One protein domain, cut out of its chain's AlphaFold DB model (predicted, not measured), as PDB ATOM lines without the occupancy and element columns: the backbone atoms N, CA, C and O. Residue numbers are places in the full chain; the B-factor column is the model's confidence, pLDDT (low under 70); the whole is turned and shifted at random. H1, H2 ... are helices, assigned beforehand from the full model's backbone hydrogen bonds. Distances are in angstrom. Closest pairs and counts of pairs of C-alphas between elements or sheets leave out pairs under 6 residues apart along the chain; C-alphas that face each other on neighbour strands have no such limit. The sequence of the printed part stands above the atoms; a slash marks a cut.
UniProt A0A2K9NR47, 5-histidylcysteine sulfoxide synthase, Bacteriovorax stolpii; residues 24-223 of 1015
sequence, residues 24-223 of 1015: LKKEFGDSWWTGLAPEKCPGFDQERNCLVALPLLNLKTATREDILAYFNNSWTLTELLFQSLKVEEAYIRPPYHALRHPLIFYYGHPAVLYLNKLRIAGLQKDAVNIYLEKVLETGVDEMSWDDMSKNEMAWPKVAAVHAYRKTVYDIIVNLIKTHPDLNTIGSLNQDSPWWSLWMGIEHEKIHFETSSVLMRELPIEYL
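What this domain is: This is residues 24 to 223 of the 1015 residues of the protein "5-histidylcysteine sulfoxide synthase" of Bacteriovorax stolpii (UniProt A0A2K9NR47). Four long helices, H2, H4, H6 and H8, lie side by side as a bundle, with short H5 crossing H4 on its outside. H3 sits near one end of the bundle and H7 near the other. The printed part has 200 residues with eight named helices, H1 to H8 in order, and no named strand: all helix. It is compact, with a radius of gyration of the C-alphas of 17.2 A, and spans 48 by 41 by 28 A.

How they stand to each other: H1, residues 24 to 32, only just touches H2, residues 64 to 83, with 3 pairs of C-alphas within 8 A, closest Trp 32 and Gln 83 at 7.4 A; they form a helical hairpin. H3, residues 88 to 92, touches the hub H4, residues 103 to 120; closest C-alphas Tyr 91 and Leu 103, 4.7 A. H5, residues 130 to 137, touches H4, about perpendicular, only just, at 70.3 degrees; closest C-alphas His 109 and Leu 136, 5.0 A. H6, residues 158 to 178, touches H4; closest C-alphas Gly 108 and Val 161, 5.8 A. H7, residues 180 to 183, touches no helix. H8, residues 195 to 216, touches H4 at a shallow tilt of 8 degrees, opposite ways; closest C-alphas Tyr 114 and Gly 200, 4.8 A. Every O i to N i+4 pair is within hydrogen-bond range in H2, H3, H5, H6 and H8; H4 has 12 of 14, H1 2 of 5 and 3 of 6 O i to N i+3 pairs, and H7 is too short.

Where its parts are: H1 begins at C-alpha 24, (-56.171, 87.518, -10.509), and H8, 32.3 A long, ends at C-alpha 216, (-51.282, 106.015, -10.013). H2 measures 28.3 A, H4 25.9 A and H6 30.2 A.

The domain as a whole: The printed part has no cut. The links H1 to H2, H5 to H6 and H7 to H8 are long. Residues 139 to 153 have pLDDT under 70.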
ATOM      1  N   LEU A  24     -57.498  88.063 -10.197       87.00
ATOM      2  CA  LEU A  24     -56.171  87.518 -10.509       87.00
ATOM      3  C   LEU A  24     -55.519  86.814  -9.311       87.00
ATOM      4  O   LEU A  24     -54.910  85.763  -9.459       87.00
ATOM      5  N   LYS A  25     -55.714  87.311  -8.088       87.56
ATOM      6  CA  LYS A  25     -55.256  86.638  -6.866       87.56
ATOM      7  C   LYS A  25     -56.026  85.346  -6.616       87.56
ATOM      8  O   LYS A  25     -55.452  84.397  -6.099       87.56
ATOM      9  N   LYS A  26     -57.304  85.287  -7.003       87.38
ATOM     10  CA  LYS A  26     -58.106  84.056  -6.983       87.38
ATOM     11  C   LYS A  26     -57.656  83.053  -8.050       87.38
ATOM     12  O   LYS A  26     -57.675  81.857  -7.782       87.38
ATOM     13  N   GLU A  27     -57.274  83.534  -9.231       90.31
ATOM     14  CA  GLU A  27     -56.800  82.712 -10.350       90.31
ATOM     15  C   GLU A  27     -55.400  82.140 -10.098       90.31
ATOM     16  O   GLU A  27     -55.206  80.932 -10.207       90.31
ATOM     17  N   PHE A  28     -54.437  82.991  -9.738       91.75
ATOM     18  CA  PHE A  28     -53.034  82.606  -9.580       91.75
ATOM     19  C   PHE A  28     -52.677  82.203  -8.145       91.75
ATOM     20  O   PHE A  28     -51.862  81.309  -7.946       91.75
ATOM     21  N   GLY A  29     -53.253  82.834  -7.119       89.88
ATOM     22  CA  GLY A  29     -52.874  82.582  -5.723       89.88
ATOM     23  C   GLY A  29     -51.354  82.618  -5.517       89.88
ATOM     24  O   GLY A  29     -50.677  83.556  -5.944       89.88
ATOM     25  N   ASP A  30     -50.805  81.563  -4.910       86.94
ATOM     26  CA  ASP A  30     -49.360  81.413  -4.691       86.94
ATOM     27  C   ASP A  30     -48.563  81.167  -5.986       86.94
ATOM     28  O   ASP A  30     -47.351  81.383  -6.003       86.94
ATOM     29  N   SER A  31     -49.213  80.759  -7.086       92.56
ATOM     30  CA  SER A  31     -48.560  80.566  -8.389       92.56
ATOM     31  C   SER A  31     -48.340  81.872  -9.157       92.56
ATOM     32  O   SER A  31     -47.883  81.829 -10.299       92.56
ATOM     33  N   TRP A  32     -48.668  83.028  -8.564       95.50
ATOM     34  CA  TRP A  32     -48.363  84.340  -9.141       95.50
ATOM     35  C   TRP A  32     -46.857  84.565  -9.298       95.50
ATOM     36  O   TRP A  32     -46.423  85.157 -10.280       95.50
ATOM     37  N   TRP A  33     -46.051  84.074  -8.363       97.12
ATOM     38  CA  TRP A  33     -44.608  84.272  -8.399       97.12
ATOM     39  C   TRP A  33     -43.988  83.369  -9.462       97.12
ATOM     40  O   TRP A  33     -43.905  82.151  -9.291       97.12
ATOM     41  N   THR A  34     -43.550  83.957 -10.572       97.31
ATOM     42  CA  THR A  34     -42.780  83.222 -11.577       97.31
ATOM     43  C   THR A  34     -41.345  82.966 -11.104       97.31
ATOM     44  O   THR A  34     -40.731  81.964 -11.494       97.31
ATOM     45  N   GLY A  35     -40.840  83.831 -10.217       95.50
ATOM     46  CA  GLY A  35     -39.554  83.697  -9.542       95.50
ATOM     47  C   GLY A  35     -39.647  83.220  -8.089       95.50
ATOM     48  O   GLY A  35     -40.326  82.243  -7.769       95.50
ATOM     49  N   LEU A  36     -38.907  83.881  -7.192       96.62
ATOM     50  CA  LEU A  36     -39.020  83.661  -5.747       96.62
ATOM     51  C   LEU A  36     -40.211  84.444  -5.185       96.62
ATOM     52  O   LEU A  36     -40.426  85.594  -5.545       96.62
ATOM     53  N   ALA A  37     -40.946  83.854  -4.242       95.56
ATOM     54  CA  ALA A  37     -41.906  84.615  -3.446       95.56
ATOM     55  C   ALA A  37     -41.170  85.656  -2.571       95.56
ATOM     56  O   ALA A  37     -40.056  85.360  -2.119       95.56
ATOM     57  N   PRO A  38     -41.774  86.823  -2.260       95.19
ATOM     58  CA  PRO A  38     -41.117  87.913  -1.533       95.19
ATOM     59  C   PRO A  38     -40.409  87.479  -0.247       95.19
ATOM     60  O   PRO A  38     -39.244  87.796  -0.052       95.19
ATOM     61  N   GLU A  39     -41.062  86.669   0.582       93.81
ATOM     62  CA  GLU A  39     -40.538  86.138   1.852       93.81
ATOM     63  C   GLU A  39     -39.319  85.203   1.721       93.81
ATOM     64  O   GLU A  39     -38.610  84.959   2.696       93.81
ATOM     65  N   LYS A  40     -39.070  84.665   0.521       93.88
ATOM     66  CA  LYS A  40     -37.909  83.817   0.196       93.88
ATOM     67  C   LYS A  40     -36.850  84.572  -0.606       93.88
ATOM     68  O   LYS A  40     -35.812  83.996  -0.934       93.88
ATOM     69  N   CYS A  41     -37.127  85.817  -0.975       94.50
ATOM     70  CA  CYS A  41     -36.288  86.602  -1.857       94.50
ATOM     71  C   CYS A  41     -35.233  87.392  -1.057       94.50
ATOM     72  O   CYS A  41     -35.553  87.959  -0.008       94.50
ATOM     73  N   PRO A  42     -33.968  87.458  -1.517       91.44
ATOM     74  CA  PRO A  42     -32.975  88.365  -0.948       91.44
ATOM     75  C   PRO A  42     -33.480  89.814  -0.920       91.44
ATOM     76  O   PRO A  42     -34.092  90.276  -1.881       91.44
ATOM     77  N   GLY A  43     -33.225  90.526   0.181       89.31
ATOM     78  CA  GLY A  43     -33.782  91.864   0.424       89.31
ATOM     79  C   GLY A  43     -35.125  91.867   1.165       89.31
ATOM     80  O   GLY A  43     -35.686  92.937   1.385       89.31
ATOM     81  N   PHE A  44     -35.655  90.705   1.569       92.06
ATOM     82  CA  PHE A  44     -36.824  90.655   2.445       92.06
ATOM     83  C   PHE A  44     -36.480  91.130   3.860       92.06
ATOM     84  O   PHE A  44     -35.602  90.583   4.529       92.06
ATOM     85  N   ASP A  45     -37.200  92.144   4.315       88.81
ATOM     86  CA  ASP A  45     -37.064  92.747   5.628       88.81
ATOM     87  C   ASP A  45     -38.055  92.101   6.599       88.81
ATOM     88  O   ASP A  45     -39.268  92.305   6.502       88.81
ATOM     89  N   GLN A  46     -37.537  91.309   7.538       87.88
ATOM     90  CA  GLN A  46     -38.363  90.605   8.519       87.88
ATOM     91  C   GLN A  46     -39.001  91.550   9.544       87.88
ATOM     92  O   GLN A  46     -40.096  91.263  10.023       87.88
ATOM     93  N   GLU A  47     -38.344  92.662   9.879       85.94
ATOM     94  CA  GLU A  47     -38.827  93.596  10.900       85.94
ATOM     95  C   GLU A  47     -40.010  94.412  10.380       85.94
ATOM     96  O   GLU A  47     -41.000  94.607  11.086       85.94
ATOM     97  N   ARG A  48     -39.933  94.856   9.120       86.75
ATOM     98  CA  ARG A  48     -40.997  95.636   8.468       86.75
ATOM     99  C   ARG A  48     -41.951  94.792   7.630       86.75
ATOM    100  O   ARG A  48     -42.945  95.318   7.133       86.75
ATOM    101  N   ASN A  49     -41.676  93.494   7.509       91.69
ATOM    102  CA  ASN A  49     -42.468  92.525   6.758       91.69
ATOM    103  C   ASN A  49     -42.730  92.979   5.305       91.69
ATOM    104  O   ASN A  49     -43.862  92.950   4.818       91.69
ATOM    105  N   CYS A  50     -41.676  93.413   4.613       93.38
ATOM    106  CA  CYS A  50     -41.745  93.891   3.232       93.38
ATOM    107  C   CYS A  50     -40.492  93.522   2.430       93.38
ATOM    108  O   CYS A  50     -39.429  93.282   2.997       93.38
ATOM    109  N   LEU A  51     -40.594  93.520   1.101       93.19
ATOM    110  CA  LEU A  51     -39.434  93.381   0.216       93.19
ATOM    111  C   LEU A  51     -38.874  94.765  -0.138       93.19
ATOM    112  O   LEU A  51     -39.623  95.617  -0.612       93.19
ATOM    113  N   VAL A  52     -37.571  94.976   0.057       90.12
ATOM    114  CA  VAL A  52     -36.852  96.173  -0.418       90.12
ATOM    115  C   VAL A  52     -35.870  95.828  -1.526       90.12
ATOM    116  O   VAL A  52     -35.457  94.672  -1.660       90.12
ATOM    117  N   ALA A  53     -35.483  96.823  -2.326       91.75
ATOM    118  CA  ALA A  53     -34.492  96.608  -3.367       91.75
ATOM    119  C   ALA A  53     -33.090  96.478  -2.785       91.75
ATOM    120  O   ALA A  53     -32.712  97.230  -1.893       91.75
ATOM    121  N   LEU A  54     -32.313  95.535  -3.314       91.75
ATOM    122  CA  LEU A  54     -30.897  95.398  -2.991       91.75
ATOM    123  C   LEU A  54     -30.083  96.578  -3.557       91.75
ATOM    124  O   LEU A  54     -30.499  97.180  -4.555       91.75
ATOM    125  N   PRO A  55     -28.916  96.906  -2.960       90.06
ATOM    126  CA  PRO A  55     -28.037  97.961  -3.462       90.06
ATOM    127  C   PRO A  55     -27.571  97.657  -4.894       90.06
ATOM    128  O   PRO A  55     -27.606  96.512  -5.331       90.06
ATOM    129  N   LEU A  56     -27.108  98.669  -5.623       92.19
ATOM    130  CA  LEU A  56     -26.500  98.533  -6.943       92.19
ATOM    131  C   LEU A  56     -25.278  97.607  -6.886       92.19
ATOM    132  O   LEU A  56     -24.347  97.839  -6.117       92.19
ATOM    133  N   LEU A  57     -25.268  96.580  -7.731       92.19
ATOM    134  CA  LEU A  57     -24.221  95.560  -7.766       92.19
ATOM    135  C   LEU A  57     -22.828  96.163  -8.016       92.19
ATOM    136  O   LEU A  57     -22.633  96.936  -8.956       92.19
ATOM    137  N   ASN A  58     -21.845  95.769  -7.198       92.50
ATOM    138  CA  ASN A  58     -20.448  96.150  -7.395       92.50
ATOM    139  C   ASN A  58     -19.752  95.111  -8.280       92.50
ATOM    140  O   ASN A  58     -19.335  94.056  -7.808       92.50
ATOM    141  N   LEU A  59     -19.580  95.416  -9.564       90.56
ATOM    142  CA  LEU A  59     -19.040  94.488 -10.561       90.56
ATOM    143  C   LEU A  59     -17.582  94.075 -10.291       90.56
ATOM    144  O   LEU A  59     -17.141  93.047 -10.796       90.56
ATOM    145  N   LYS A  60     -16.832  94.820  -9.464       88.25
ATOM    146  CA  LYS A  60     -15.445  94.468  -9.102       88.25
ATOM    147  C   LYS A  60     -15.356  93.440  -7.974       88.25
ATOM    148  O   LYS A  60     -14.341  92.755  -7.871       88.25
ATOM    149  N   THR A  61     -16.377  93.346  -7.121       89.19
ATOM    150  CA  THR A  61     -16.341  92.507  -5.905       89.19
ATOM    151  C   THR A  61     -17.489  91.508  -5.792       89.19
ATOM    152  O   THR A  61     -17.397  90.583  -4.983       89.19
ATOM    153  N   ALA A  62     -18.539  91.657  -6.600       91.69
ATOM    154  CA  ALA A  62     -19.695  90.777  -6.598       91.69
ATOM    155  C   ALA A  62     -19.318  89.327  -6.906       91.69
ATOM    156  O   ALA A  62     -18.463  89.033  -7.743       91.69
ATOM    157  N   THR A  63     -20.019  88.413  -6.244       92.31
ATOM    158  CA  THR A  63     -19.975  86.977  -6.513       92.31
ATOM    159  C   THR A  63     -21.155  86.548  -7.385       92.31
ATOM    160  O   THR A  63     -22.138  87.272  -7.551       92.31
ATOM    161  N   ARG A  64     -21.111  85.317  -7.908       93.88
ATOM    162  CA  ARG A  64     -22.255  84.707  -8.607       93.88
ATOM    163  C   ARG A  64     -23.518  84.666  -7.737       93.88
ATOM    164  O   ARG A  64     -24.622  84.826  -8.253       93.88
ATOM    165  N   GLU A  65     -23.358  84.467  -6.428       94.62
ATOM    166  CA  GLU A  65     -24.469  84.498  -5.472       94.62
ATOM    167  C   GLU A  65     -25.087  85.897  -5.386       94.62
ATOM    168  O   GLU A  65     -26.312  86.017  -5.384       94.62
ATOM    169  N   ASP A  66     -24.259  86.945  -5.392       94.69
ATOM    170  CA  ASP A  66     -24.733  88.330  -5.376       94.69
ATOM    171  C   ASP A  66     -25.501  88.673  -6.657       94.69
ATOM    172  O   ASP A  66     -26.569  89.275  -6.588       94.69
ATOM    173  N   ILE A  67     -25.022  88.219  -7.820       95.38
ATOM    174  CA  ILE A  67     -25.720  88.394  -9.103       95.38
ATOM    175  C   ILE A  67     -27.100  87.742  -9.069       95.38
ATOM    176  O   ILE A  67     -28.100  88.366  -9.424       95.38
ATOM    177  N   LEU A  68     -27.161  86.481  -8.633       96.75
ATOM    178  CA  LEU A  68     -28.417  85.745  -8.565       96.75
ATOM    179  C   LEU A  68     -29.391  86.402  -7.578       96.75
ATOM    180  O   LEU A  68     -30.581  86.499  -7.865       96.75
ATOM    181  N   ALA A  69     -28.893  86.871  -6.434       96.44
ATOM    182  CA  ALA A  69     -29.695  87.598  -5.460       96.44
ATOM    183  C   ALA A  69     -30.222  88.926  -6.024       96.44
ATOM    184  O   ALA A  69     -31.400  89.229  -5.846       96.44
ATOM    185  N   TYR A  70     -29.392  89.673  -6.756       96.38
ATOM    186  CA  TYR A  70     -29.771  90.935  -7.390       96.38
ATOM    187  C   TYR A  70     -30.842  90.759  -8.470       96.38
ATOM    188  O   TYR A  70     -31.832  91.492  -8.485       96.38
ATOM    189  N   PHE A  71     -30.679  89.749  -9.332       98.06
ATOM    190  CA  PHE A  71     -31.668  89.386 -10.346       98.06
ATOM    191  C   PHE A  71     -32.998  88.971  -9.703       98.06
ATOM    192  O   PHE A  71     -34.037  89.542 -10.024       98.06
ATOM    193  N   ASN A  72     -32.970  88.040  -8.742       98.19
ATOM    194  CA  ASN A  72     -34.187  87.566  -8.079       98.19
ATOM    195  C   ASN A  72     -34.928  88.697  -7.361       98.19
ATOM    196  O   ASN A  72     -36.152  88.768  -7.444       98.19
ATOM    197  N   ASN A  73     -34.200  89.583  -6.678       96.69
ATOM    198  CA  ASN A  73     -34.775  90.741  -6.006       96.69
ATOM    199  C   ASN A  73     -35.471  91.682  -7.001       96.69
ATOM    200  O   ASN A  73     -36.640  92.005  -6.807       96.69
ATOM    201  N   SER A  74     -34.796  92.033  -8.099       97.38
ATOM    202  CA  SER A  74     -35.340  92.918  -9.143       97.38
ATOM    203  C   SER A  74     -36.588  92.322  -9.801       97.38
ATOM    204  O   SER A  74     -37.620  92.984  -9.889       97.38
ATOM    205  N   TRP A  75     -36.531  91.037 -10.158       98.25
ATOM    206  CA  TRP A  75     -37.660  90.312 -10.738       98.25
ATOM    207  C   TRP A  75     -38.862  90.271  -9.788       98.25
ATOM    208  O   TRP A  75     -39.990  90.575 -10.175       98.25
ATOM    209  N   THR A  76     -38.621  89.932  -8.516       97.81
ATOM    210  CA  THR A  76     -39.683  89.791  -7.507       97.81
ATOM    211  C   THR A  76     -40.329  91.134  -7.164       97.81
ATOM    212  O   THR A  76     -41.530  91.171  -6.915       97.81
ATOM    213  N   LEU A  77     -39.580  92.241  -7.178       97.12
ATOM    214  CA  LEU A  77     -40.138  93.586  -6.983       97.12
ATOM    215  C   LEU A  77     -41.134  93.952  -8.085       97.12
ATOM    216  O   LEU A  77     -42.229  94.429  -7.784       97.12
ATOM    217  N   THR A  78     -40.799  93.660  -9.344       97.38
ATOM    218  CA  THR A  78     -41.728  93.819 -10.468       97.38
ATOM    219  C   THR A  78     -42.962  92.946 -10.275       97.38
ATOM    220  O   THR A  78     -44.085  93.438 -10.368       97.38
ATOM    221  N   GLU A  79     -42.799  91.664  -9.933       97.25
ATOM    222  CA  GLU A  79     -43.951  90.791  -9.671       97.25
ATOM    223  C   GLU A  79     -44.820  91.291  -8.517       97.25
ATOM    224  O   GLU A  79     -46.043  91.203  -8.598       97.25
ATOM    225  N   LEU A  80     -44.210  91.846  -7.468       96.50
ATOM    226  CA  LEU A  80     -44.908  92.385  -6.307       96.50
ATOM    227  C   LEU A  80     -45.733  93.621  -6.681       96.50
ATOM    228  O   LEU A  80     -46.890  93.715  -6.276       96.50
ATOM    229  N   LEU A  81     -45.172  94.532  -7.483       97.56
ATOM    230  CA  LEU A  81     -45.895  95.696  -7.997       97.56
ATOM    231  C   LEU A  81     -47.071  95.261  -8.877       97.56
ATOM    232  O   LEU A  81     -48.188  95.724  -8.673       97.56
ATOM    233  N   PHE A  82     -46.856  94.343  -9.821       97.75
ATOM    234  CA  PHE A  82     -47.914  93.906 -10.735       97.75
ATOM    235  C   PHE A  82     -48.975  93.030 -10.068       97.75
ATOM    236  O   PHE A  82     -50.116  93.072 -10.511       97.75
ATOM    237  N   GLN A  83     -48.666  92.323  -8.975       95.06
ATOM    238  CA  GLN A  83     -49.671  91.588  -8.195       95.06
ATOM    239  C   GLN A  83     -50.818  92.490  -7.712       95.06
ATOM    240  O   GLN A  83     -51.926  92.004  -7.518       95.06
ATOM    241  N   SER A  84     -50.549  93.786  -7.516       95.25
ATOM    242  CA  SER A  84     -51.523  94.764  -7.013       95.25
ATOM    243  C   SER A  84     -52.751  94.954  -7.907       95.25
ATOM    244  O   SER A  84     -53.770  95.468  -7.447       95.25
ATOM    245  N   LEU A  85     -52.666  94.589  -9.188       95.94
ATOM    246  CA  LEU A  85     -53.731  94.798 -10.159       95.94
ATOM    247  C   LEU A  85     -54.820  93.731  -9.980       95.94
ATOM    248  O   LEU A  85     -54.597  92.537 -10.172       95.94
ATOM    249  N   LYS A  86     -56.037  94.164  -9.641       93.25
ATOM    250  CA  LYS A  86     -57.111  93.255  -9.205       93.25
ATOM    251  C   LYS A  86     -57.744  92.445 -10.337       93.25
ATOM    252  O   LYS A  86     -58.225  91.331 -10.104       93.25
ATOM    253  N   VAL A  87     -57.758  93.004 -11.548       92.69
ATOM    254  CA  VAL A  87     -58.491  92.496 -12.719       92.69
ATOM    255  C   VAL A  87     -57.659  92.613 -13.998       92.69
ATOM    256  O   VAL A  87     -56.850  93.527 -14.132       92.69
ATOM    257  N   GLU A  88     -57.897  91.727 -14.971       93.06
ATOM    258  CA  GLU A  88     -57.183  91.723 -16.262       93.06
ATOM    259  C   GLU A  88     -57.343  93.046 -17.028       93.06
ATOM    260  O   GLU A  88     -56.394  93.525 -17.647       93.06
ATOM    261  N   GLU A  89     -58.499  93.705 -16.909       92.06
ATOM    262  CA  GLU A  89     -58.727  95.014 -17.526       92.06
ATOM    263  C   GLU A  89     -57.697  96.064 -17.076       92.06
ATOM    264  O   GLU A  89     -57.274  96.885 -17.883       92.06
ATOM    265  N   ALA A  90     -57.220  96.009 -15.830       93.38
ATOM    266  CA  ALA A  90     -56.217  96.945 -15.327       93.38
ATOM    267  C   ALA A  90     -54.850  96.790 -16.026       93.38
ATOM    268  O   ALA A  90     -54.093  97.754 -16.098       93.38
ATOM    269  N   TYR A  91     -54.554  95.614 -16.591       95.12
ATOM    270  CA  TYR A  91     -53.335  95.377 -17.370       95.12
ATOM    271  C   TYR A  91     -53.458  95.899 -18.800       95.12
ATOM    272  O   TYR A  91     -52.511  96.471 -19.330       95.12
ATOM    273  N   ILE A  92     -54.604  95.678 -19.445       92.44
ATOM    274  CA  ILE A  92     -54.772  95.927 -20.886       92.44
ATOM    275  C   ILE A  92     -55.414  97.284 -21.204       92.44
ATOM    276  O   ILE A  92     -55.486  97.666 -22.371       92.44
ATOM    277  N   ARG A  93     -55.859  98.030 -20.187       88.69
ATOM    278  CA  ARG A  93     -56.417  99.377 -20.336       88.69
ATOM    279  C   ARG A  93     -55.321 100.391 -20.699       88.69
ATOM    280  O   ARG A  93     -54.385 100.564 -19.917       88.69
ATOM    281  N   PRO A  94     -55.446 101.115 -21.825       85.44
ATOM    282  CA  PRO A  94     -54.560 102.234 -22.120       85.44
ATOM    283  C   PRO A  94     -54.685 103.347 -21.066       85.44
ATOM    284  O   PRO A  94     -55.793 103.601 -20.575       85.44
ATOM    285  N   PRO A  95     -53.593 104.059 -20.737       84.62
ATOM    286  CA  PRO A  95     -53.659 105.271 -19.928       84.62
ATOM    287  C   PRO A  95     -54.640 106.286 -20.523       84.62
ATOM    288  O   PRO A  95     -54.799 106.368 -21.740       84.62
ATOM    289  N   TYR A  96     -55.281 107.099 -19.679       83.06
ATOM    290  CA  TYR A  96     -56.327 108.045 -20.113       83.06
ATOM    291  C   TYR A  96     -55.846 109.035 -21.183       83.06
ATOM    292  O   TYR A  96     -56.640 109.580 -21.948       83.06
ATOM    293  N   HIS A  97     -54.542 109.302 -21.205       82.44
ATOM    294  CA  HIS A  97     -53.919 110.209 -22.144       82.44
ATOM    295  C   HIS A  97     -53.562 109.552 -23.485       82.44
ATOM    296  O   HIS A  97     -53.173 110.284 -24.384       82.44
ATOM    297  N   ALA A  98     -53.668 108.220 -23.603       80.06
ATOM    298  CA  ALA A  98     -53.250 107.360 -24.721       80.06
ATOM    299  C   ALA A  98     -51.761 107.422 -25.121       80.06
ATOM    300  O   ALA A  98     -51.318 106.591 -25.900       80.06
ATOM    301  N   LEU A  99     -50.993 108.325 -24.500       78.69
ATOM    302  CA  LEU A  99     -49.572 108.571 -24.773       78.69
ATOM    303  C   LEU A  99     -48.562 107.436 -24.447       78.69
ATOM    304  O   LEU A  99     -47.347 107.593 -24.557       78.69
ATOM    305  N   ARG A 100     -49.036 106.314 -23.897       84.44
ATOM    306  CA  ARG A 100     -48.214 105.172 -23.460       84.44
ATOM    307  C   ARG A 100     -48.995 103.878 -23.675       84.44
ATOM    308  O   ARG A 100     -50.224 103.893 -23.777       84.44
ATOM    309  N   HIS A 101     -48.286 102.754 -23.713       89.12
ATOM    310  CA  HIS A 101     -48.922 101.440 -23.763       89.12
ATOM    311  C   HIS A 101     -49.641 101.084 -22.448       89.12
ATOM    312  O   HIS A 101     -49.375 101.687 -21.407       89.12
ATOM    313  N   PRO A 102     -50.551 100.097 -22.460       92.19
ATOM    314  CA  PRO A 102     -51.110  99.522 -21.243       92.19
ATOM    315  C   PRO A 102     -50.063  98.784 -20.400       92.19
ATOM    316  O   PRO A 102     -49.032  98.335 -20.902       92.19
ATOM    317  N   LEU A 103     -50.366  98.584 -19.117       95.69
ATOM    318  CA  LEU A 103     -49.487  97.935 -18.136       95.69
ATOM    319  C   LEU A 103     -49.041  96.511 -18.525       95.69
ATOM    320  O   LEU A 103     -47.957  96.091 -18.131       95.69
ATOM    321  N   ILE A 104     -49.802  95.782 -19.346       96.06
ATOM    322  CA  ILE A 104     -49.404  94.463 -19.864       96.06
ATOM    323  C   ILE A 104     -48.099  94.514 -20.669       96.06
ATOM    324  O   ILE A 104     -47.300  93.580 -20.593       96.06
ATOM    325  N   PHE A 105     -47.854  95.617 -21.389       94.81
ATOM    326  CA  PHE A 105     -46.586  95.857 -22.068       94.81
ATOM    327  C   PHE A 105     -45.460  95.937 -21.044       94.81
ATOM    328  O   PHE A 105     -44.493  95.195 -21.138       94.81
ATOM    329  N   TYR A 106     -45.617  96.767 -20.015       95.44
ATOM    330  CA  TYR A 106     -44.595  96.977 -18.990       95.44
ATOM    331  C   TYR A 106     -44.342  95.734 -18.127       95.44
ATOM    332  O   TYR A 106     -43.223  95.548 -17.656       95.44
ATOM    333  N   TYR A 107     -45.336  94.855 -17.976       97.56
ATOM    334  CA  TYR A 107     -45.159  93.551 -17.340       97.56
ATOM    335  C   TYR A 107     -44.340  92.593 -18.216       97.56
ATOM    336  O   TYR A 107     -43.462  91.891 -17.719       97.56
ATOM    337  N   GLY A 108     -44.608  92.536 -19.522       97.25
ATOM    338  CA  GLY A 108     -43.978  91.572 -20.430       97.25
ATOM    339  C   GLY A 108     -42.645  92.017 -21.041       97.25
ATOM    340  O   GLY A 108     -41.742  91.197 -21.202       97.25
ATOM    341  N   HIS A 109     -42.508  93.305 -21.355       95.62
ATOM    342  CA  HIS A 109     -41.383  93.881 -22.092       95.62
ATOM    343  C   HIS A 109     -40.020  93.616 -21.440       95.62
ATOM    344  O   HIS A 109     -39.134  93.157 -22.160       95.62
ATOM    345  N   PRO A 110     -39.818  93.787 -20.114       96.25
ATOM    346  CA  PRO A 110     -38.524  93.489 -19.502       96.25
ATOM    347  C   PRO A 110     -38.057  92.055 -19.775       96.25
ATOM    348  O   PRO A 110     -36.912  91.849 -20.165       96.25
ATOM    349  N   ALA A 111     -38.953  91.065 -19.668       97.62
ATOM    350  CA  ALA A 111     -38.632  89.663 -19.949       97.62
ATOM    351  C   ALA A 111     -38.244  89.432 -21.420       97.62
ATOM    352  O   ALA A 111     -37.304  88.685 -21.697       97.62
ATOM    353  N   VAL A 112     -38.921  90.102 -22.357       96.44
ATOM    354  CA  VAL A 112     -38.546  90.077 -23.780       96.44
ATOM    355  C   VAL A 112     -37.183  90.722 -24.000       96.44
ATOM    356  O   VAL A 112     -36.353  90.161 -24.712       96.44
ATOM    357  N   LEU A 113     -36.911  91.856 -23.351       94.88
ATOM    358  CA  LEU A 113     -35.634  92.548 -23.464       94.88
ATOM    359  C   LEU A 113     -34.482  91.687 -22.943       94.88
ATOM    360  O   LEU A 113     -33.495  91.543 -23.663       94.88
ATOM    361  N   TYR A 114     -34.606  91.041 -21.776       96.06
ATOM    362  CA  TYR A 114     -33.592  90.079 -21.322       96.06
ATOM    363  C   TYR A 114     -33.289  89.050 -22.409       96.06
ATOM    364  O   TYR A 114     -32.132  88.865 -22.787       96.06
ATOM    365  N   LEU A 115     -34.326  88.387 -22.929       95.88
ATOM    366  CA  LEU A 115     -34.153  87.311 -23.894       95.88
ATOM    367  C   LEU A 115     -33.521  87.817 -25.198       95.88
ATOM    368  O   LEU A 115     -32.573  87.209 -25.694       95.88
ATOM    369  N   ASN A 116     -33.991  88.944 -25.732       93.31
ATOM    370  CA  ASN A 116     -33.499  89.498 -26.991       93.31
ATOM    371  C   ASN A 116     -32.062  90.011 -26.864       93.31
ATOM    372  O   ASN A 116     -31.236  89.712 -27.726       93.31
ATOM    373  N   LYS A 117     -31.718  90.715 -25.778       94.12
ATOM    374  CA  LYS A 117     -30.350  91.208 -25.566       94.12
ATOM    375  C   LYS A 117     -29.373  90.062 -25.296       94.12
ATOM    376  O   LYS A 117     -28.287  90.062 -25.872       94.12
ATOM    377  N   LEU A 118     -29.775  89.034 -24.539       95.50
ATOM    378  CA  LEU A 118     -28.984  87.803 -24.380       95.50
ATOM    379  C   LEU A 118     -28.788  87.070 -25.717       95.50
ATOM    380  O   LEU A 118     -27.722  86.498 -25.946       95.50
ATOM    381  N   ARG A 119     -29.782  87.104 -26.617       94.38
ATOM    382  CA  ARG A 119     -29.671  86.531 -27.967       94.38
ATOM    383  C   ARG A 119     -28.712  87.297 -28.866       94.38
ATOM    384  O   ARG A 119     -27.868  86.676 -29.507       94.38
ATOM    385  N   ILE A 120     -28.793  88.626 -28.878       91.50
ATOM    386  CA  ILE A 120     -27.860  89.486 -29.622       91.50
ATOM    387  C   ILE A 120     -26.427  89.287 -29.110       91.50
ATOM    388  O   ILE A 120     -25.501  89.157 -29.906       91.50
ATOM    389  N   ALA A 121     -26.255  89.176 -27.792       93.56
ATOM    390  CA  ALA A 121     -24.968  88.903 -27.158       93.56
ATOM    391  C   ALA A 121     -24.461  87.457 -27.365       93.56
ATOM    392  O   ALA A 121     -23.327  87.146 -27.010       93.56
ATOM    393  N   GLY A 122     -25.278  86.555 -27.925       94.38
ATOM    394  CA  GLY A 122     -24.918  85.154 -28.162       94.38
ATOM    395  C   GLY A 122     -24.952  84.248 -26.923       94.38
ATOM    396  O   GLY A 122     -24.505  83.104 -27.004       94.38
ATOM    397  N   LEU A 123     -25.494  84.724 -25.796       93.81
ATOM    398  CA  LEU A 123     -25.641  83.972 -24.540       93.81
ATOM    399  C   LEU A 123     -26.895  83.084 -24.513       93.81
ATOM    400  O   LEU A 123     -26.958  82.120 -23.753       93.81
ATOM    401  N   GLN A 124     -27.871  83.378 -25.371       92.75
ATOM    402  CA  GLN A 124     -29.054  82.558 -25.624       92.75
ATOM    403  C   GLN A 124     -29.245  82.421 -27.137       92.75
ATOM    404  O   GLN A 124     -28.987  83.360 -27.879       92.75
ATOM    405  N   LYS A 125     -29.681  81.264 -27.638       89.00
ATOM    406  CA  LYS A 125     -29.855  81.064 -29.093       89.00
ATOM    407  C   LYS A 125     -31.310  81.185 -29.520       89.00
ATOM    408  O   LYS A 125     -31.634  81.916 -30.459       89.00
ATOM    409  N   ASP A 126     -32.174  80.491 -28.797       90.69
ATOM    410  CA  ASP A 126     -33.547  80.268 -29.220       90.69
ATOM    411  C   ASP A 126     -34.501  81.312 -28.639       90.69
ATOM    412  O   ASP A 126     -34.360  81.745 -27.490       90.69
ATOM    413  N   ALA A 127     -35.486  81.683 -29.455       91.31
ATOM    414  CA  ALA A 127     -36.681  82.386 -29.011       91.31
ATOM    415  C   ALA A 127     -37.549  81.455 -28.149       91.31
ATOM    416  O   ALA A 127     -37.570  80.241 -28.358       91.31
ATOM    417  N   VAL A 128     -38.302  82.028 -27.214       93.56
ATOM    418  CA  VAL A 128     -39.261  81.302 -26.367       93.56
ATOM    419  C   VAL A 128     -40.662  81.400 -26.965       93.56
ATOM    420  O   VAL A 128     -41.371  80.400 -27.072       93.56
ATOM    421  N   ASN A 129     -41.072  82.599 -27.381       94.62
ATOM    422  CA  ASN A 129     -42.359  82.837 -28.021       94.62
ATOM    423  C   ASN A 129     -42.258  84.050 -28.948       94.62
ATOM    424  O   ASN A 129     -42.415  85.189 -28.518       94.62
ATOM    425  N   ILE A 130     -42.053  83.787 -30.241       88.88
ATOM    426  CA  ILE A 130     -41.835  84.818 -31.269       88.88
ATOM    427  C   ILE A 130     -42.988  85.830 -31.330       88.88
ATOM    428  O   ILE A 130     -42.758  87.003 -31.608       88.88
ATOM    429  N   TYR A 131     -44.229  85.402 -31.076       89.19
ATOM    430  CA  TYR A 131     -45.367  86.319 -31.088       89.19
ATOM    431  C   TYR A 131     -45.288  87.318 -29.931       89.19
ATOM    432  O   TYR A 131     -45.377  88.518 -30.174       89.19
ATOM    433  N   LEU A 132     -45.084  86.839 -28.699       90.62
ATOM    434  CA  LEU A 132     -44.955  87.713 -27.528       90.62
ATOM    435  C   LEU A 132     -43.705  88.585 -27.616       90.62
ATOM    436  O   LEU A 132     -43.787  89.774 -27.331       90.62
ATOM    437  N   GLU A 133     -42.589  88.020 -28.079       92.31
ATOM    438  CA  GLU A 133     -41.354  88.762 -28.330       92.31
ATOM    439  C   GLU A 133     -41.603  89.900 -29.317       92.31
ATOM    440  O   GLU A 133     -41.282  91.033 -29.009       92.31
ATOM    441  N   LYS A 134     -42.289  89.660 -30.437       84.81
ATOM    442  CA  LYS A 134     -42.602  90.719 -31.406       84.81
ATOM    443  C   LYS A 134     -43.563  91.782 -30.859       84.81
ATOM    444  O   LYS A 134     -43.418  92.960 -31.156       84.81
ATOM    445  N   VAL A 135     -44.583  91.359 -30.117       84.69
ATOM    446  CA  VAL A 135     -45.657  92.233 -29.612       84.69
ATOM    447  C   VAL A 135     -45.196  93.113 -28.450       84.69
ATOM    448  O   VAL A 135     -45.758  94.182 -28.238       84.69
ATOM    449  N   LEU A 136     -44.186  92.669 -27.699       89.75
ATOM    450  CA  LEU A 136     -43.691  93.338 -26.497       89.75
ATOM    451  C   LEU A 136     -42.252  93.867 -26.655       89.75
ATOM    452  O   LEU A 136     -41.710  94.388 -25.688       89.75
ATOM    453  N   GLU A 137     -41.610  93.734 -27.821       83.06
ATOM    454  CA  GLU A 137     -40.219  94.170 -28.050       83.06
ATOM    455  C   GLU A 137     -40.082  95.688 -28.177       83.06
ATOM    456  O   GLU A 137     -39.221  96.276 -27.527       83.06
ATOM    457  N   THR A 138     -40.916  96.333 -28.992       71.12
ATOM    458  CA  THR A 138     -40.769  97.761 -29.293       71.12
ATOM    459  C   THR A 138     -41.632  98.601 -28.361       71.12
ATOM    460  O   THR A 138     -42.857  98.515 -28.393       71.12
ATOM    461  N   GLY A 139     -40.991  99.433 -27.540       61.03
ATOM    462  CA  GLY A 139     -41.683 100.498 -26.821       61.03
ATOM    463  C   GLY A 139     -42.115 101.612 -27.772       61.03
ATOM    464  O   GLY A 139     -41.470 101.870 -28.785       61.03
ATOM    465  N   VAL A 140     -43.209 102.291 -27.445       56.12
ATOM    466  CA  VAL A 140     -43.615 103.503 -28.154       56.12
ATOM    467  C   VAL A 140     -43.048 104.718 -27.435       56.12
ATOM    468  O   VAL A 140     -43.396 104.979 -26.280       56.12
ATOM    469  N   ASP A 141     -42.208 105.471 -28.142       51.09
ATOM    470  CA  ASP A 141     -41.818 106.817 -27.739       51.09
ATOM    471  C   ASP A 141     -42.473 107.853 -28.658       51.09
ATOM    472  O   ASP A 141     -42.556 107.696 -29.880       51.09
ATOM    473  N   GLU A 142     -43.071 108.871 -28.052       51.66
ATOM    474  CA  GLU A 142     -44.012 109.763 -28.724       51.66
ATOM    475  C   GLU A 142     -43.379 111.044 -29.240       51.66
ATOM    476  O   GLU A 142     -42.522 111.643 -28.590       51.66
ATOM    477  N   MET A 143     -43.846 111.495 -30.410       50.19
ATOM    478  CA  MET A 143     -43.327 112.685 -31.089       50.19
ATOM    479  C   MET A 143     -44.144 113.961 -30.793       50.19
ATOM    480  O   MET A 143     -43.604 115.055 -31.000       50.19
ATOM    481  N   SER A 144     -45.386 113.846 -30.281       43.81
ATOM    482  CA  SER A 144     -46.250 114.964 -29.839       43.81
ATOM    483  C   SER A 144     -47.330 114.546 -28.811       43.81
ATOM    484  O   SER A 144     -47.720 113.386 -28.750       43.81
ATOM    485  N   TRP A 145     -47.822 115.497 -27.996       46.03
ATOM    486  CA  TRP A 145     -48.786 115.274 -26.890       46.03
ATOM    487  C   TRP A 145     -50.242 115.009 -27.332       46.03
ATOM    488  O   TRP A 145     -51.116 114.805 -26.479       46.03
ATOM    489  N   ASP A 146     -50.498 115.056 -28.640       43.59
ATOM    490  CA  ASP A 146     -51.780 114.881 -29.332       43.59
ATOM    491  C   ASP A 146     -51.802 113.676 -30.301       43.59
ATOM    492  O   ASP A 146     -52.811 113.452 -30.973       43.59
ATOM    493  N   ASP A 147     -50.736 112.870 -30.351       50.34
ATOM    494  CA  ASP A 147     -50.655 111.656 -31.174       50.34
ATOM    495  C   ASP A 147     -51.412 110.479 -30.529       50.34
ATOM    496  O   ASP A 147     -50.848 109.611 -29.869       50.34
ATOM    497  N   MET A 148     -52.732 110.458 -30.726       51.78
ATOM    498  CA  MET A 148     -53.642 109.450 -30.166       51.78
ATOM    499  C   MET A 148     -53.714 108.146 -30.992       51.78
ATOM    500  O   MET A 148     -54.563 107.303 -30.710       51.78
ATOM    501  N   SER A 149     -52.871 107.967 -32.018       48.62
ATOM    502  CA  SER A 149     -52.956 106.860 -32.999       48.62
ATOM    503  C   SER A 149     -52.484 105.490 -32.477       48.62
ATOM    504  O   SER A 149     -52.351 104.522 -33.226       48.62
ATOM    505  N   LYS A 150     -52.200 105.389 -31.176       58.88
ATOM    506  CA  LYS A 150     -51.548 104.233 -30.555       58.88
ATOM    507  C   LYS A 150     -52.546 103.359 -29.804       58.88
ATOM    508  O   LYS A 150     -53.471 103.857 -29.167       58.88
ATOM    509  N   ASN A 151     -52.280 102.049 -29.811       58.78
ATOM    510  CA  ASN A 151     -53.051 100.965 -29.170       58.78
ATOM    511  C   ASN A 151     -54.176 100.308 -30.008       58.78
ATOM    512  O   ASN A 151     -55.095  99.729 -29.438       58.78
ATOM    513  N   GLU A 152     -54.072 100.290 -31.341       60.56
ATOM    514  CA  GLU A 152     -55.018  99.581 -32.237       60.56
ATOM    515  C   GLU A 152     -54.861  98.040 -32.258       60.56
ATOM    516  O   GLU A 152     -55.540  97.335 -33.005       60.56
ATOM    517  N   MET A 153     -53.963  97.489 -31.437       69.69
ATOM    518  CA  MET A 153     -53.638  96.060 -31.393       69.69
ATOM    519  C   MET A 153     -54.296  95.338 -30.213       69.69
ATOM    520  O   MET A 153     -54.422  95.878 -29.115       69.69
ATOM    521  N   ALA A 154     -54.663  94.070 -30.418       80.81
ATOM    522  CA  ALA A 154     -55.134  93.202 -29.344       80.81
ATOM    523  C   ALA A 154     -53.963  92.788 -28.435       80.81
ATOM    524  O   ALA A 154     -53.040  92.100 -28.878       80.81
ATOM    525  N   TRP A 155     -54.013  93.192 -27.163       89.19
ATOM    526  CA  TRP A 155     -52.996  92.849 -26.169       89.19
ATOM    527  C   TRP A 155     -53.111  91.388 -25.698       89.19
ATOM    528  O   TRP A 155     -54.224  90.861 -25.586       89.19
ATOM    529  N   PRO A 156     -51.982  90.712 -25.408       93.12
ATOM    530  CA  PRO A 156     -51.986  89.342 -24.911       93.12
ATOM    531  C   PRO A 156     -52.599  89.258 -23.507       93.12
ATOM    532  O   PRO A 156     -52.529  90.200 -22.723       93.12
ATOM    533  N   LYS A 157     -53.165  88.092 -23.176       94.31
ATOM    534  CA  LYS A 157     -53.730  87.827 -21.845       94.31
ATOM    535  C   LYS A 157     -52.657  87.787 -20.761       94.31
ATOM    536  O   LYS A 157     -51.548  87.308 -21.015       94.31
ATOM    537  N   VAL A 158     -53.028  88.152 -19.531       96.44
ATOM    538  CA  VAL A 158     -52.119  88.134 -18.365       96.44
ATOM    539  C   VAL A 158     -51.493  86.753 -18.174       96.44
ATOM    540  O   VAL A 158     -50.274  86.651 -18.067       96.44
ATOM    541  N   ALA A 159     -52.288  85.680 -18.244       95.81
ATOM    542  CA  ALA A 159     -51.799  84.306 -18.104       95.81
ATOM    543  C   ALA A 159     -50.737  83.913 -19.151       95.81
ATOM    544  O   ALA A 159     -49.801  83.179 -18.840       95.81
ATOM    545  N   ALA A 160     -50.847  84.418 -20.385       96.69
ATOM    546  CA  ALA A 160     -49.878  84.122 -21.439       96.69
ATOM    547  C   ALA A 160     -48.541  84.841 -21.196       96.69
ATOM    548  O   ALA A 160     -47.480  84.232 -21.329       96.69
ATOM    549  N   VAL A 161     -48.594  86.119 -20.806       97.69
ATOM    550  CA  VAL A 161     -47.394  86.907 -20.475       97.69
ATOM    551  C   VAL A 161     -46.734  86.389 -19.195       97.69
ATOM    552  O   VAL A 161     -45.514  86.272 -19.141       97.69
ATOM    553  N   HIS A 162     -47.526  85.999 -18.193       97.94
ATOM    554  CA  HIS A 162     -47.063  85.371 -16.953       97.94
ATOM    555  C   HIS A 162     -46.312  84.055 -17.214       97.94
ATOM    556  O   HIS A 162     -45.165  83.898 -16.794       97.94
ATOM    557  N   ALA A 163     -46.890  83.142 -18.003       97.81
ATOM    558  CA  ALA A 163     -46.234  81.885 -18.374       97.81
ATOM    559  C   ALA A 163     -44.927  82.105 -19.163       97.81
ATOM    560  O   ALA A 163     -43.938  81.389 -18.975       97.81
ATOM    561  N   TYR A 164     -44.904  83.121 -20.031       98.31
ATOM    562  CA  TYR A 164     -43.698  83.523 -20.751       98.31
ATOM    563  C   TYR A 164     -42.613  84.028 -19.796       98.31
ATOM    564  O   TYR A 164     -41.488  83.525 -19.829       98.31
ATOM    565  N   ARG A 165     -42.967  84.949 -18.889       98.25
ATOM    566  CA  ARG A 165     -42.077  85.442 -17.828       98.25
ATOM    567  C   ARG A 165     -41.479  84.288 -17.027       98.25
ATOM    568  O   ARG A 165     -40.267  84.261 -16.840       98.25
ATOM    569  N   LYS A 166     -42.280  83.285 -16.647       98.06
ATOM    570  CA  LYS A 166     -41.785  82.092 -15.940       98.06
ATOM    571  C   LYS A 166     -40.676  81.362 -16.684       98.06
ATOM    572  O   LYS A 166     -39.654  81.026 -16.092       98.06
ATOM    573  N   THR A 167     -40.862  81.161 -17.981       98.25
ATOM    574  CA  THR A 167     -39.874  80.469 -18.812       98.25
ATOM    575  C   THR A 167     -38.591  81.292 -18.939       98.25
ATOM    576  O   THR A 167     -37.495  80.750 -18.802       98.25
ATOM    577  N   VAL A 168     -38.710  82.608 -19.144       98.25
ATOM    578  CA  VAL A 168     -37.559  83.522 -19.209       98.25
ATOM    579  C   VAL A 168     -36.788  83.550 -17.885       98.25
ATOM    580  O   VAL A 168     -35.562  83.451 -17.901       98.25
ATOM    581  N   TYR A 169     -37.482  83.606 -16.745       98.56
ATOM    582  CA  TYR A 169     -36.856  83.533 -15.423       98.56
ATOM    583  C   TYR A 169     -36.002  82.268 -15.274       98.56
ATOM    584  O   TYR A 169     -34.836  82.350 -14.888       98.56
ATOM    585  N   ASP A 170     -36.550  81.100 -15.625       98.31
ATOM    586  CA  ASP A 170     -35.837  79.825 -15.496       98.31
ATOM    587  C   ASP A 170     -34.586  79.775 -16.395       98.31
ATOM    588  O   ASP A 170     -33.535  79.291 -15.964       98.31
ATOM    589  N   ILE A 171     -34.663  80.342 -17.606       98.06
ATOM    590  CA  ILE A 171     -33.517  80.483 -18.520       98.06
ATOM    591  C   ILE A 171     -32.425  81.354 -17.890       98.06
ATOM    592  O   ILE A 171     -31.266  80.932 -17.832       98.06
ATOM    593  N   ILE A 172     -32.776  82.543 -17.393       98.00
ATOM    594  CA  ILE A 172     -31.806  83.494 -16.830       98.00
ATOM    595  C   ILE A 172     -31.166  82.929 -15.561       98.00
ATOM    596  O   ILE A 172     -29.943  82.954 -15.425       98.00
ATOM    597  N   VAL A 173     -31.957  82.351 -14.649       98.25
ATOM    598  CA  VAL A 173     -31.429  81.712 -13.434       98.25
ATOM    599  C   VAL A 173     -30.471  80.581 -13.782       98.25
ATOM    600  O   VAL A 173     -29.421  80.455 -13.145       98.25
ATOM    601  N   ASN A 174     -30.806  79.753 -14.774       97.50
ATOM    602  CA  ASN A 174     -29.922  78.682 -15.211       97.50
ATOM    603  C   ASN A 174     -28.609  79.245 -15.773       97.50
ATOM    604  O   ASN A 174     -27.543  78.842 -15.314       97.50
ATOM    605  N   LEU A 175     -28.674  80.240 -16.664       96.62
ATOM    606  CA  LEU A 175     -27.494  80.930 -17.200       96.62
ATOM    607  C   LEU A 175     -26.605  81.495 -16.082       96.62
ATOM    608  O   LEU A 175     -25.403  81.210 -16.050       96.62
ATOM    609  N   ILE A 176     -27.195  82.220 -15.123       96.69
ATOM    610  CA  ILE A 176     -26.477  82.790 -13.974       96.69
ATOM    611  C   ILE A 176     -25.823  81.695 -13.131       96.69
ATOM    612  O   ILE A 176     -24.716  81.886 -12.635       96.69
ATOM    613  N   LYS A 177     -26.465  80.537 -12.951       96.44
ATOM    614  CA  LYS A 177     -25.932  79.448 -12.121       96.44
ATOM    615  C   LYS A 177     -24.828  78.650 -12.803       96.44
ATOM    616  O   LYS A 177     -23.892  78.242 -12.122       96.44
ATOM    617  N   THR A 178     -24.930  78.412 -14.108       95.38
ATOM    618  CA  THR A 178     -24.099  77.400 -14.777       95.38
ATOM    619  C   THR A 178     -22.992  77.975 -15.648       95.38
ATOM    620  O   THR A 178     -22.016  77.271 -15.902       95.38
ATOM    621  N   HIS A 179     -23.105  79.215 -16.138       94.44
ATOM    622  CA  HIS A 179     -22.163  79.701 -17.149       94.44
ATOM    623  C   HIS A 179     -20.783  80.032 -16.558       94.44
ATOM    624  O   HIS A 179     -20.727  80.825 -15.615       94.44
ATOM    625  N   PRO A 180     -19.667  79.493 -17.082       90.06
ATOM    626  CA  PRO A 180     -18.345  79.605 -16.455       90.06
ATOM    627  C   PRO A 180     -17.812  81.039 -16.333       90.06
ATOM    628  O   PRO A 180     -17.179  81.344 -15.327       90.06
ATOM    629  N   ASP A 181     -18.114  81.930 -17.280       89.06
ATOM    630  CA  ASP A 181     -17.622  83.323 -17.279       89.06
ATOM    631  C   ASP A 181     -17.991  84.121 -16.019       89.06
ATOM    632  O   ASP A 181     -17.231  84.978 -15.572       89.06
ATOM    633  N   LEU A 182     -19.121  83.799 -15.381       89.69
ATOM    634  CA  LEU A 182     -19.535  84.435 -14.125       89.69
ATOM    635  C   LEU A 182     -18.727  83.954 -12.900       89.69
ATOM    636  O   LEU A 182     -19.060  84.295 -11.768       89.69
ATOM    637  N   ASN A 183     -17.666  83.160 -13.094       84.56
ATOM    638  CA  ASN A 183     -16.678  82.865 -12.051       84.56
ATOM    639  C   ASN A 183     -15.664  84.009 -11.863       84.56
ATOM    640  O   ASN A 183     -15.028  84.077 -10.814       84.56
ATOM    641  N   THR A 184     -15.514  84.906 -12.845       82.06
ATOM    642  CA  THR A 184     -14.563  86.033 -12.824       82.06
ATOM    643  C   THR A 184     -15.256  87.335 -13.227       82.06
ATOM    644  O   THR A 184     -15.023  87.889 -14.295       82.06
ATOM    645  N   ILE A 185     -16.143  87.834 -12.365       79.56
ATOM    646  CA  ILE A 185     -17.054  88.951 -12.682       79.56
ATOM    647  C   ILE A 185     -16.306  90.278 -12.879       79.56
ATOM    648  O   ILE A 185     -16.656  91.048 -13.768       79.56
ATOM    649  N   GLY A 186     -15.217  90.501 -12.136       70.75
ATOM    650  CA  GLY A 186     -14.413  91.727 -12.219       70.75
ATOM    651  C   GLY A 186     -13.715  91.975 -13.563       70.75
ATOM    652  O   GLY A 186     -13.171  93.058 -13.754       70.75
ATOM    653  N   SER A 187     -13.717  91.008 -14.490       74.62
ATOM    654  CA  SER A 187     -13.218  91.188 -15.864       74.62
ATOM    655  C   SER A 187     -14.318  91.485 -16.891       74.62
ATOM    656  O   SER A 187     -14.014  91.621 -18.074       74.62
ATOM    657  N   LEU A 188     -15.588  91.545 -16.478       81.94
ATOM    658  CA  LEU A 188     -16.718  91.830 -17.362       81.94
ATOM    659  C   LEU A 188     -16.932  93.349 -17.442       81.94
ATOM    660  O   LEU A 188     -17.166  94.006 -16.432       81.94
ATOM    661  N   ASN A 189     -16.854  93.904 -18.649       83.62
ATOM    662  CA  ASN A 189     -17.032  95.330 -18.943       83.62
ATOM    663  C   ASN A 189     -18.100  95.525 -20.039       83.62
ATOM    664  O   ASN A 189     -18.789  94.569 -20.397       83.62
ATOM    665  N   GLN A 190     -18.237  96.745 -20.568       84.88
ATOM    666  CA  GLN A 190     -19.219  97.072 -21.614       84.88
ATOM    667  C   GLN A 190     -19.090  96.246 -22.896       84.88
ATOM    668  O   GLN A 190     -20.096  96.024 -23.567       84.88
ATOM    669  N   ASP A 191     -17.889  95.756 -23.203       84.88
ATOM    670  CA  ASP A 191     -17.624  94.920 -24.376       84.88
ATOM    671  C   ASP A 191     -17.950  93.441 -24.123       84.88
ATOM    672  O   ASP A 191     -17.947  92.618 -25.041       84.88
ATOM    673  N   SER A 192     -18.222  93.067 -22.870       89.31
ATOM    674  CA  SER A 192     -18.597  91.704 -22.521       89.31
ATOM    675  C   SER A 192     -20.030  91.395 -22.966       89.31
ATOM    676  O   SER A 192     -20.940  92.167 -22.661       89.31
ATOM    677  N   PRO A 193     -20.295  90.204 -23.538       91.94
ATOM    678  CA  PRO A 193     -21.656  89.718 -23.763       91.94
ATOM    679  C   PRO A 193     -22.553  89.795 -22.518       91.94
ATOM    680  O   PRO A 193     -23.754  90.035 -22.629       91.94
ATOM    681  N   TRP A 194     -21.977  89.644 -21.319       91.69
ATOM    682  CA  TRP A 194     -22.696  89.707 -20.042       91.69
ATOM    683  C   TRP A 194     -23.200  91.100 -19.676       91.69
ATOM    684  O   TRP A 194     -24.067  91.214 -18.811       91.69
ATOM    685  N   TRP A 195     -22.746  92.147 -20.371       92.94
ATOM    686  CA  TRP A 195     -23.338  93.474 -20.239       92.94
ATOM    687  C   TRP A 195     -24.834  93.473 -20.594       92.94
ATOM    688  O   TRP A 195     -25.598  94.241 -20.013       92.94
ATOM    689  N   SER A 196     -25.280  92.543 -21.454       94.75
ATOM    690  CA  SER A 196     -26.704  92.306 -21.746       94.75
ATOM    691  C   SER A 196     -27.523  91.863 -20.526       94.75
ATOM    692  O   SER A 196     -28.694  92.224 -20.422       94.75
ATOM    693  N   LEU A 197     -26.927  91.123 -19.580       95.56
ATOM    694  CA  LEU A 197     -27.604  90.726 -18.344       95.56
ATOM    695  C   LEU A 197     -27.793  91.932 -17.421       95.56
ATOM    696  O   LEU A 197     -28.891  92.131 -16.908       95.56
ATOM    697  N   TRP A 198     -26.749  92.747 -17.230       94.44
ATOM    698  CA  TRP A 198     -26.837  93.972 -16.422       94.44
ATOM    699  C   TRP A 198     -27.854  94.941 -17.001       94.44
ATOM    700  O   TRP A 198     -28.701  95.444 -16.273       94.44
ATOM    701  N   MET A 199     -27.820  95.111 -18.322       95.19
ATOM    702  CA  MET A 199     -28.803  95.887 -19.062       95.19
ATOM    703  C   MET A 199     -30.222  95.385 -18.798       95.19
ATOM    704  O   MET A 199     -31.082  96.189 -18.472       95.19
ATOM    705  N   GLY A 200     -30.469  94.074 -18.860       96.44
ATOM    706  CA  GLY A 200     -31.782  93.515 -18.539       96.44
ATOM    707  C   GLY A 200     -32.237  93.804 -17.104       96.44
ATOM    708  O   GLY A 200     -33.376  94.226 -16.905       96.44
ATOM    709  N   ILE A 201     -31.345  93.637 -16.116       97.56
ATOM    710  CA  ILE A 201     -31.658  93.881 -14.695       97.56
ATOM    711  C   ILE A 201     -31.979  95.349 -14.437       97.56
ATOM    712  O   ILE A 201     -32.992  95.656 -13.810       97.56
ATOM    713  N   GLU A 202     -31.139  96.259 -14.919       96.81
ATOM    714  CA  GLU A 202     -31.345  97.691 -14.703       96.81
ATOM    715  C   GLU A 202     -32.532  98.222 -15.521       96.81
ATOM    716  O   GLU A 202     -33.259  99.092 -15.047       96.81
ATOM    717  N   HIS A 203     -32.815  97.650 -16.697       95.62
ATOM    718  CA  HIS A 203     -34.010  97.990 -17.476       95.62
ATOM    719  C   HIS A 203     -35.308  97.540 -16.804       95.62
ATOM    720  O   HIS A 203     -36.312  98.252 -16.842       95.62
ATOM    721  N   GLU A 204     -35.309  96.383 -16.140       96.62
ATOM    722  CA  GLU A 204     -36.462  95.946 -15.348       96.62
ATOM    723  C   GLU A 204     -36.772  96.928 -14.207       96.62
ATOM    724  O   GLU A 204     -37.944  97.181 -13.929       96.62
ATOM    725  N   LYS A 205     -35.749  97.553 -13.610       96.06
ATOM    726  CA  LYS A 205     -35.922  98.584 -12.573       96.06
ATOM    727  C   LYS A 205     -36.521  99.882 -13.121       96.06
ATOM    728  O   LYS A 205     -37.473 100.382 -12.523       96.06
ATOM    729  N   ILE A 206     -36.104 100.306 -14.319       95.00
ATOM    730  CA  ILE A 206     -36.746 101.424 -15.039       95.00
ATOM    731  C   ILE A 206     -38.240 101.159 -15.239       95.00
ATOM    732  O   ILE A 206     -39.096 102.028 -15.027       95.00
ATOM    733  N   HIS A 207     -38.584  99.933 -15.633       95.44
ATOM    734  CA  HIS A 207     -39.975  99.539 -15.821       95.44
ATOM    735  C   HIS A 207     -40.743  99.407 -14.504       95.44
ATOM    736  O   HIS A 207     -41.939  99.701 -14.495       95.44
ATOM    737  N   PHE A 208     -40.098  99.024 -13.402       97.25
ATOM    738  CA  PHE A 208     -40.702  99.029 -12.069       97.25
ATOM    739  C   PHE A 208     -41.123 100.447 -11.658       97.25
ATOM    740  O   PHE A 208     -42.293 100.666 -11.329       97.25
ATOM    741  N   GLU A 209     -40.227 101.431 -11.767       96.00
ATOM    742  CA  GLU A 209     -40.559 102.821 -11.447       96.00
ATOM    743  C   GLU A 209     -41.611 103.388 -12.413       96.00
ATOM    744  O   GLU A 209     -42.646 103.900 -11.975       96.00
ATOM    745  N   THR A 210     -41.424 103.220 -13.725       94.38
ATOM    746  CA  THR A 210     -42.372 103.726 -14.734       94.38
ATOM    747  C   THR A 210     -43.778 103.148 -14.538       94.38
ATOM    748  O   THR A 210     -44.773 103.875 -14.603       94.38
ATOM    749  N   SER A 211     -43.885 101.848 -14.246       96.88
ATOM    750  CA  SER A 211     -45.175 101.194 -13.996       96.88
ATOM    751  C   SER A 211     -45.860 101.746 -12.752       96.88
ATOM    752  O   SER A 211     -47.080 101.895 -12.750       96.88
ATOM    753  N   SER A 212     -45.100 102.102 -11.712       96.44
ATOM    754  CA  SER A 212     -45.665 102.677 -10.489       96.44
ATOM    755  C   SER A 212     -46.328 104.041 -10.728       96.44
ATOM    756  O   SER A 212     -47.392 104.315 -10.167       96.44
ATOM    757  N   VAL A 213     -45.788 104.848 -11.651       94.62
ATOM    758  CA  VAL A 213     -46.417 106.099 -12.102       94.62
ATOM    759  C   VAL A 213     -47.709 105.809 -12.865       94.62
ATOM    760  O   VAL A 213     -48.748 106.382 -12.545       94.62
ATOM    761  N   LEU A 214     -47.681 104.882 -13.828       94.31
ATOM    762  CA  LEU A 214     -48.861 104.520 -14.626       94.31
ATOM    763  C   LEU A 214     -49.988 103.930 -13.764       94.31
ATOM    764  O   LEU A 214     -51.161 104.229 -13.982       94.31
ATOM    765  N   MET A 215     -49.651 103.151 -12.734       95.75
ATOM    766  CA  MET A 215     -50.629 102.630 -11.776       95.75
ATOM    767  C   MET A 215     -51.320 103.747 -10.984       95.75
ATOM    768  O   MET A 215     -52.518 103.653 -10.724       95.75
ATOM    769  N   ARG A 216     -50.635 104.854 -10.662       93.12
ATOM    770  CA  ARG A 216     -51.282 106.015 -10.013       93.12
ATOM    771  C   ARG A 216     -52.357 106.658 -10.876       93.12
ATOM    772  O   ARG A 216     -53.248 107.313 -10.337       93.12
ATOM    773  N   GLU A 217     -52.282 106.491 -12.193       92.00
ATOM    774  CA  GLU A 217     -53.260 107.036 -13.130       92.00
ATOM    775  C   GLU A 217     -54.510 106.165 -13.290       92.00
ATOM    776  O   GLU A 217     -55.504 106.640 -13.851       92.00
ATOM    777  N   LEU A 218     -54.481 104.919 -12.805       91.94
ATOM    778  CA  LEU A 218     -55.618 104.006 -12.835       91.94
ATOM    779  C   LEU A 218     -56.686 104.368 -11.789       91.94
ATOM    780  O   LEU A 218     -56.381 104.981 -10.755       91.94
ATOM    781  N   PRO A 219     -57.941 103.927 -12.005       89.94
ATOM    782  CA  PRO A 219     -58.951 103.929 -10.953       89.94
ATOM    783  C   PRO A 219     -58.409 103.234  -9.696       89.94
ATOM    784  O   PRO A 219     -57.790 102.174  -9.792       89.94
ATOM    785  N   ILE A 220     -58.588 103.847  -8.521       89.62
ATOM    786  CA  ILE A 220     -58.028 103.319  -7.259       89.62
ATOM    787  C   ILE A 220     -58.562 101.912  -6.961       89.62
ATOM    788  O   ILE A 220     -57.855 101.068  -6.428       89.62
ATOM    789  N   GLU A 221     -59.799 101.645  -7.366       88.12
ATOM    790  CA  GLU A 221     -60.508 100.384  -7.189       88.12
ATOM    791  C   GLU A 221     -59.885  99.195  -7.933       88.12
ATOM    792  O   GLU A 221     -60.191  98.048  -7.605       88.12
ATOM    793  N   TYR A 222     -59.027  99.451  -8.926       91.94
ATOM    794  CA  TYR A 222     -58.322  98.419  -9.690       91.94
ATOM    795  C   TYR A 222     -57.041  97.952  -8.999       91.94
ATOM    796  O   TYR A 222     -56.395  97.026  -9.492       91.94
ATOM    797  N   LEU A 223     -56.690  98.566  -7.869       92.94
ATOM    798  CA  LEU A 223     -55.446  98.334  -7.157       92.94
ATOM    799  C   LEU A 223     -55.710  97.837  -5.733       92.94
ATOM    800  O   LEU A 223     -56.660  98.257  -5.072       92.94
TER     801      LEU A 223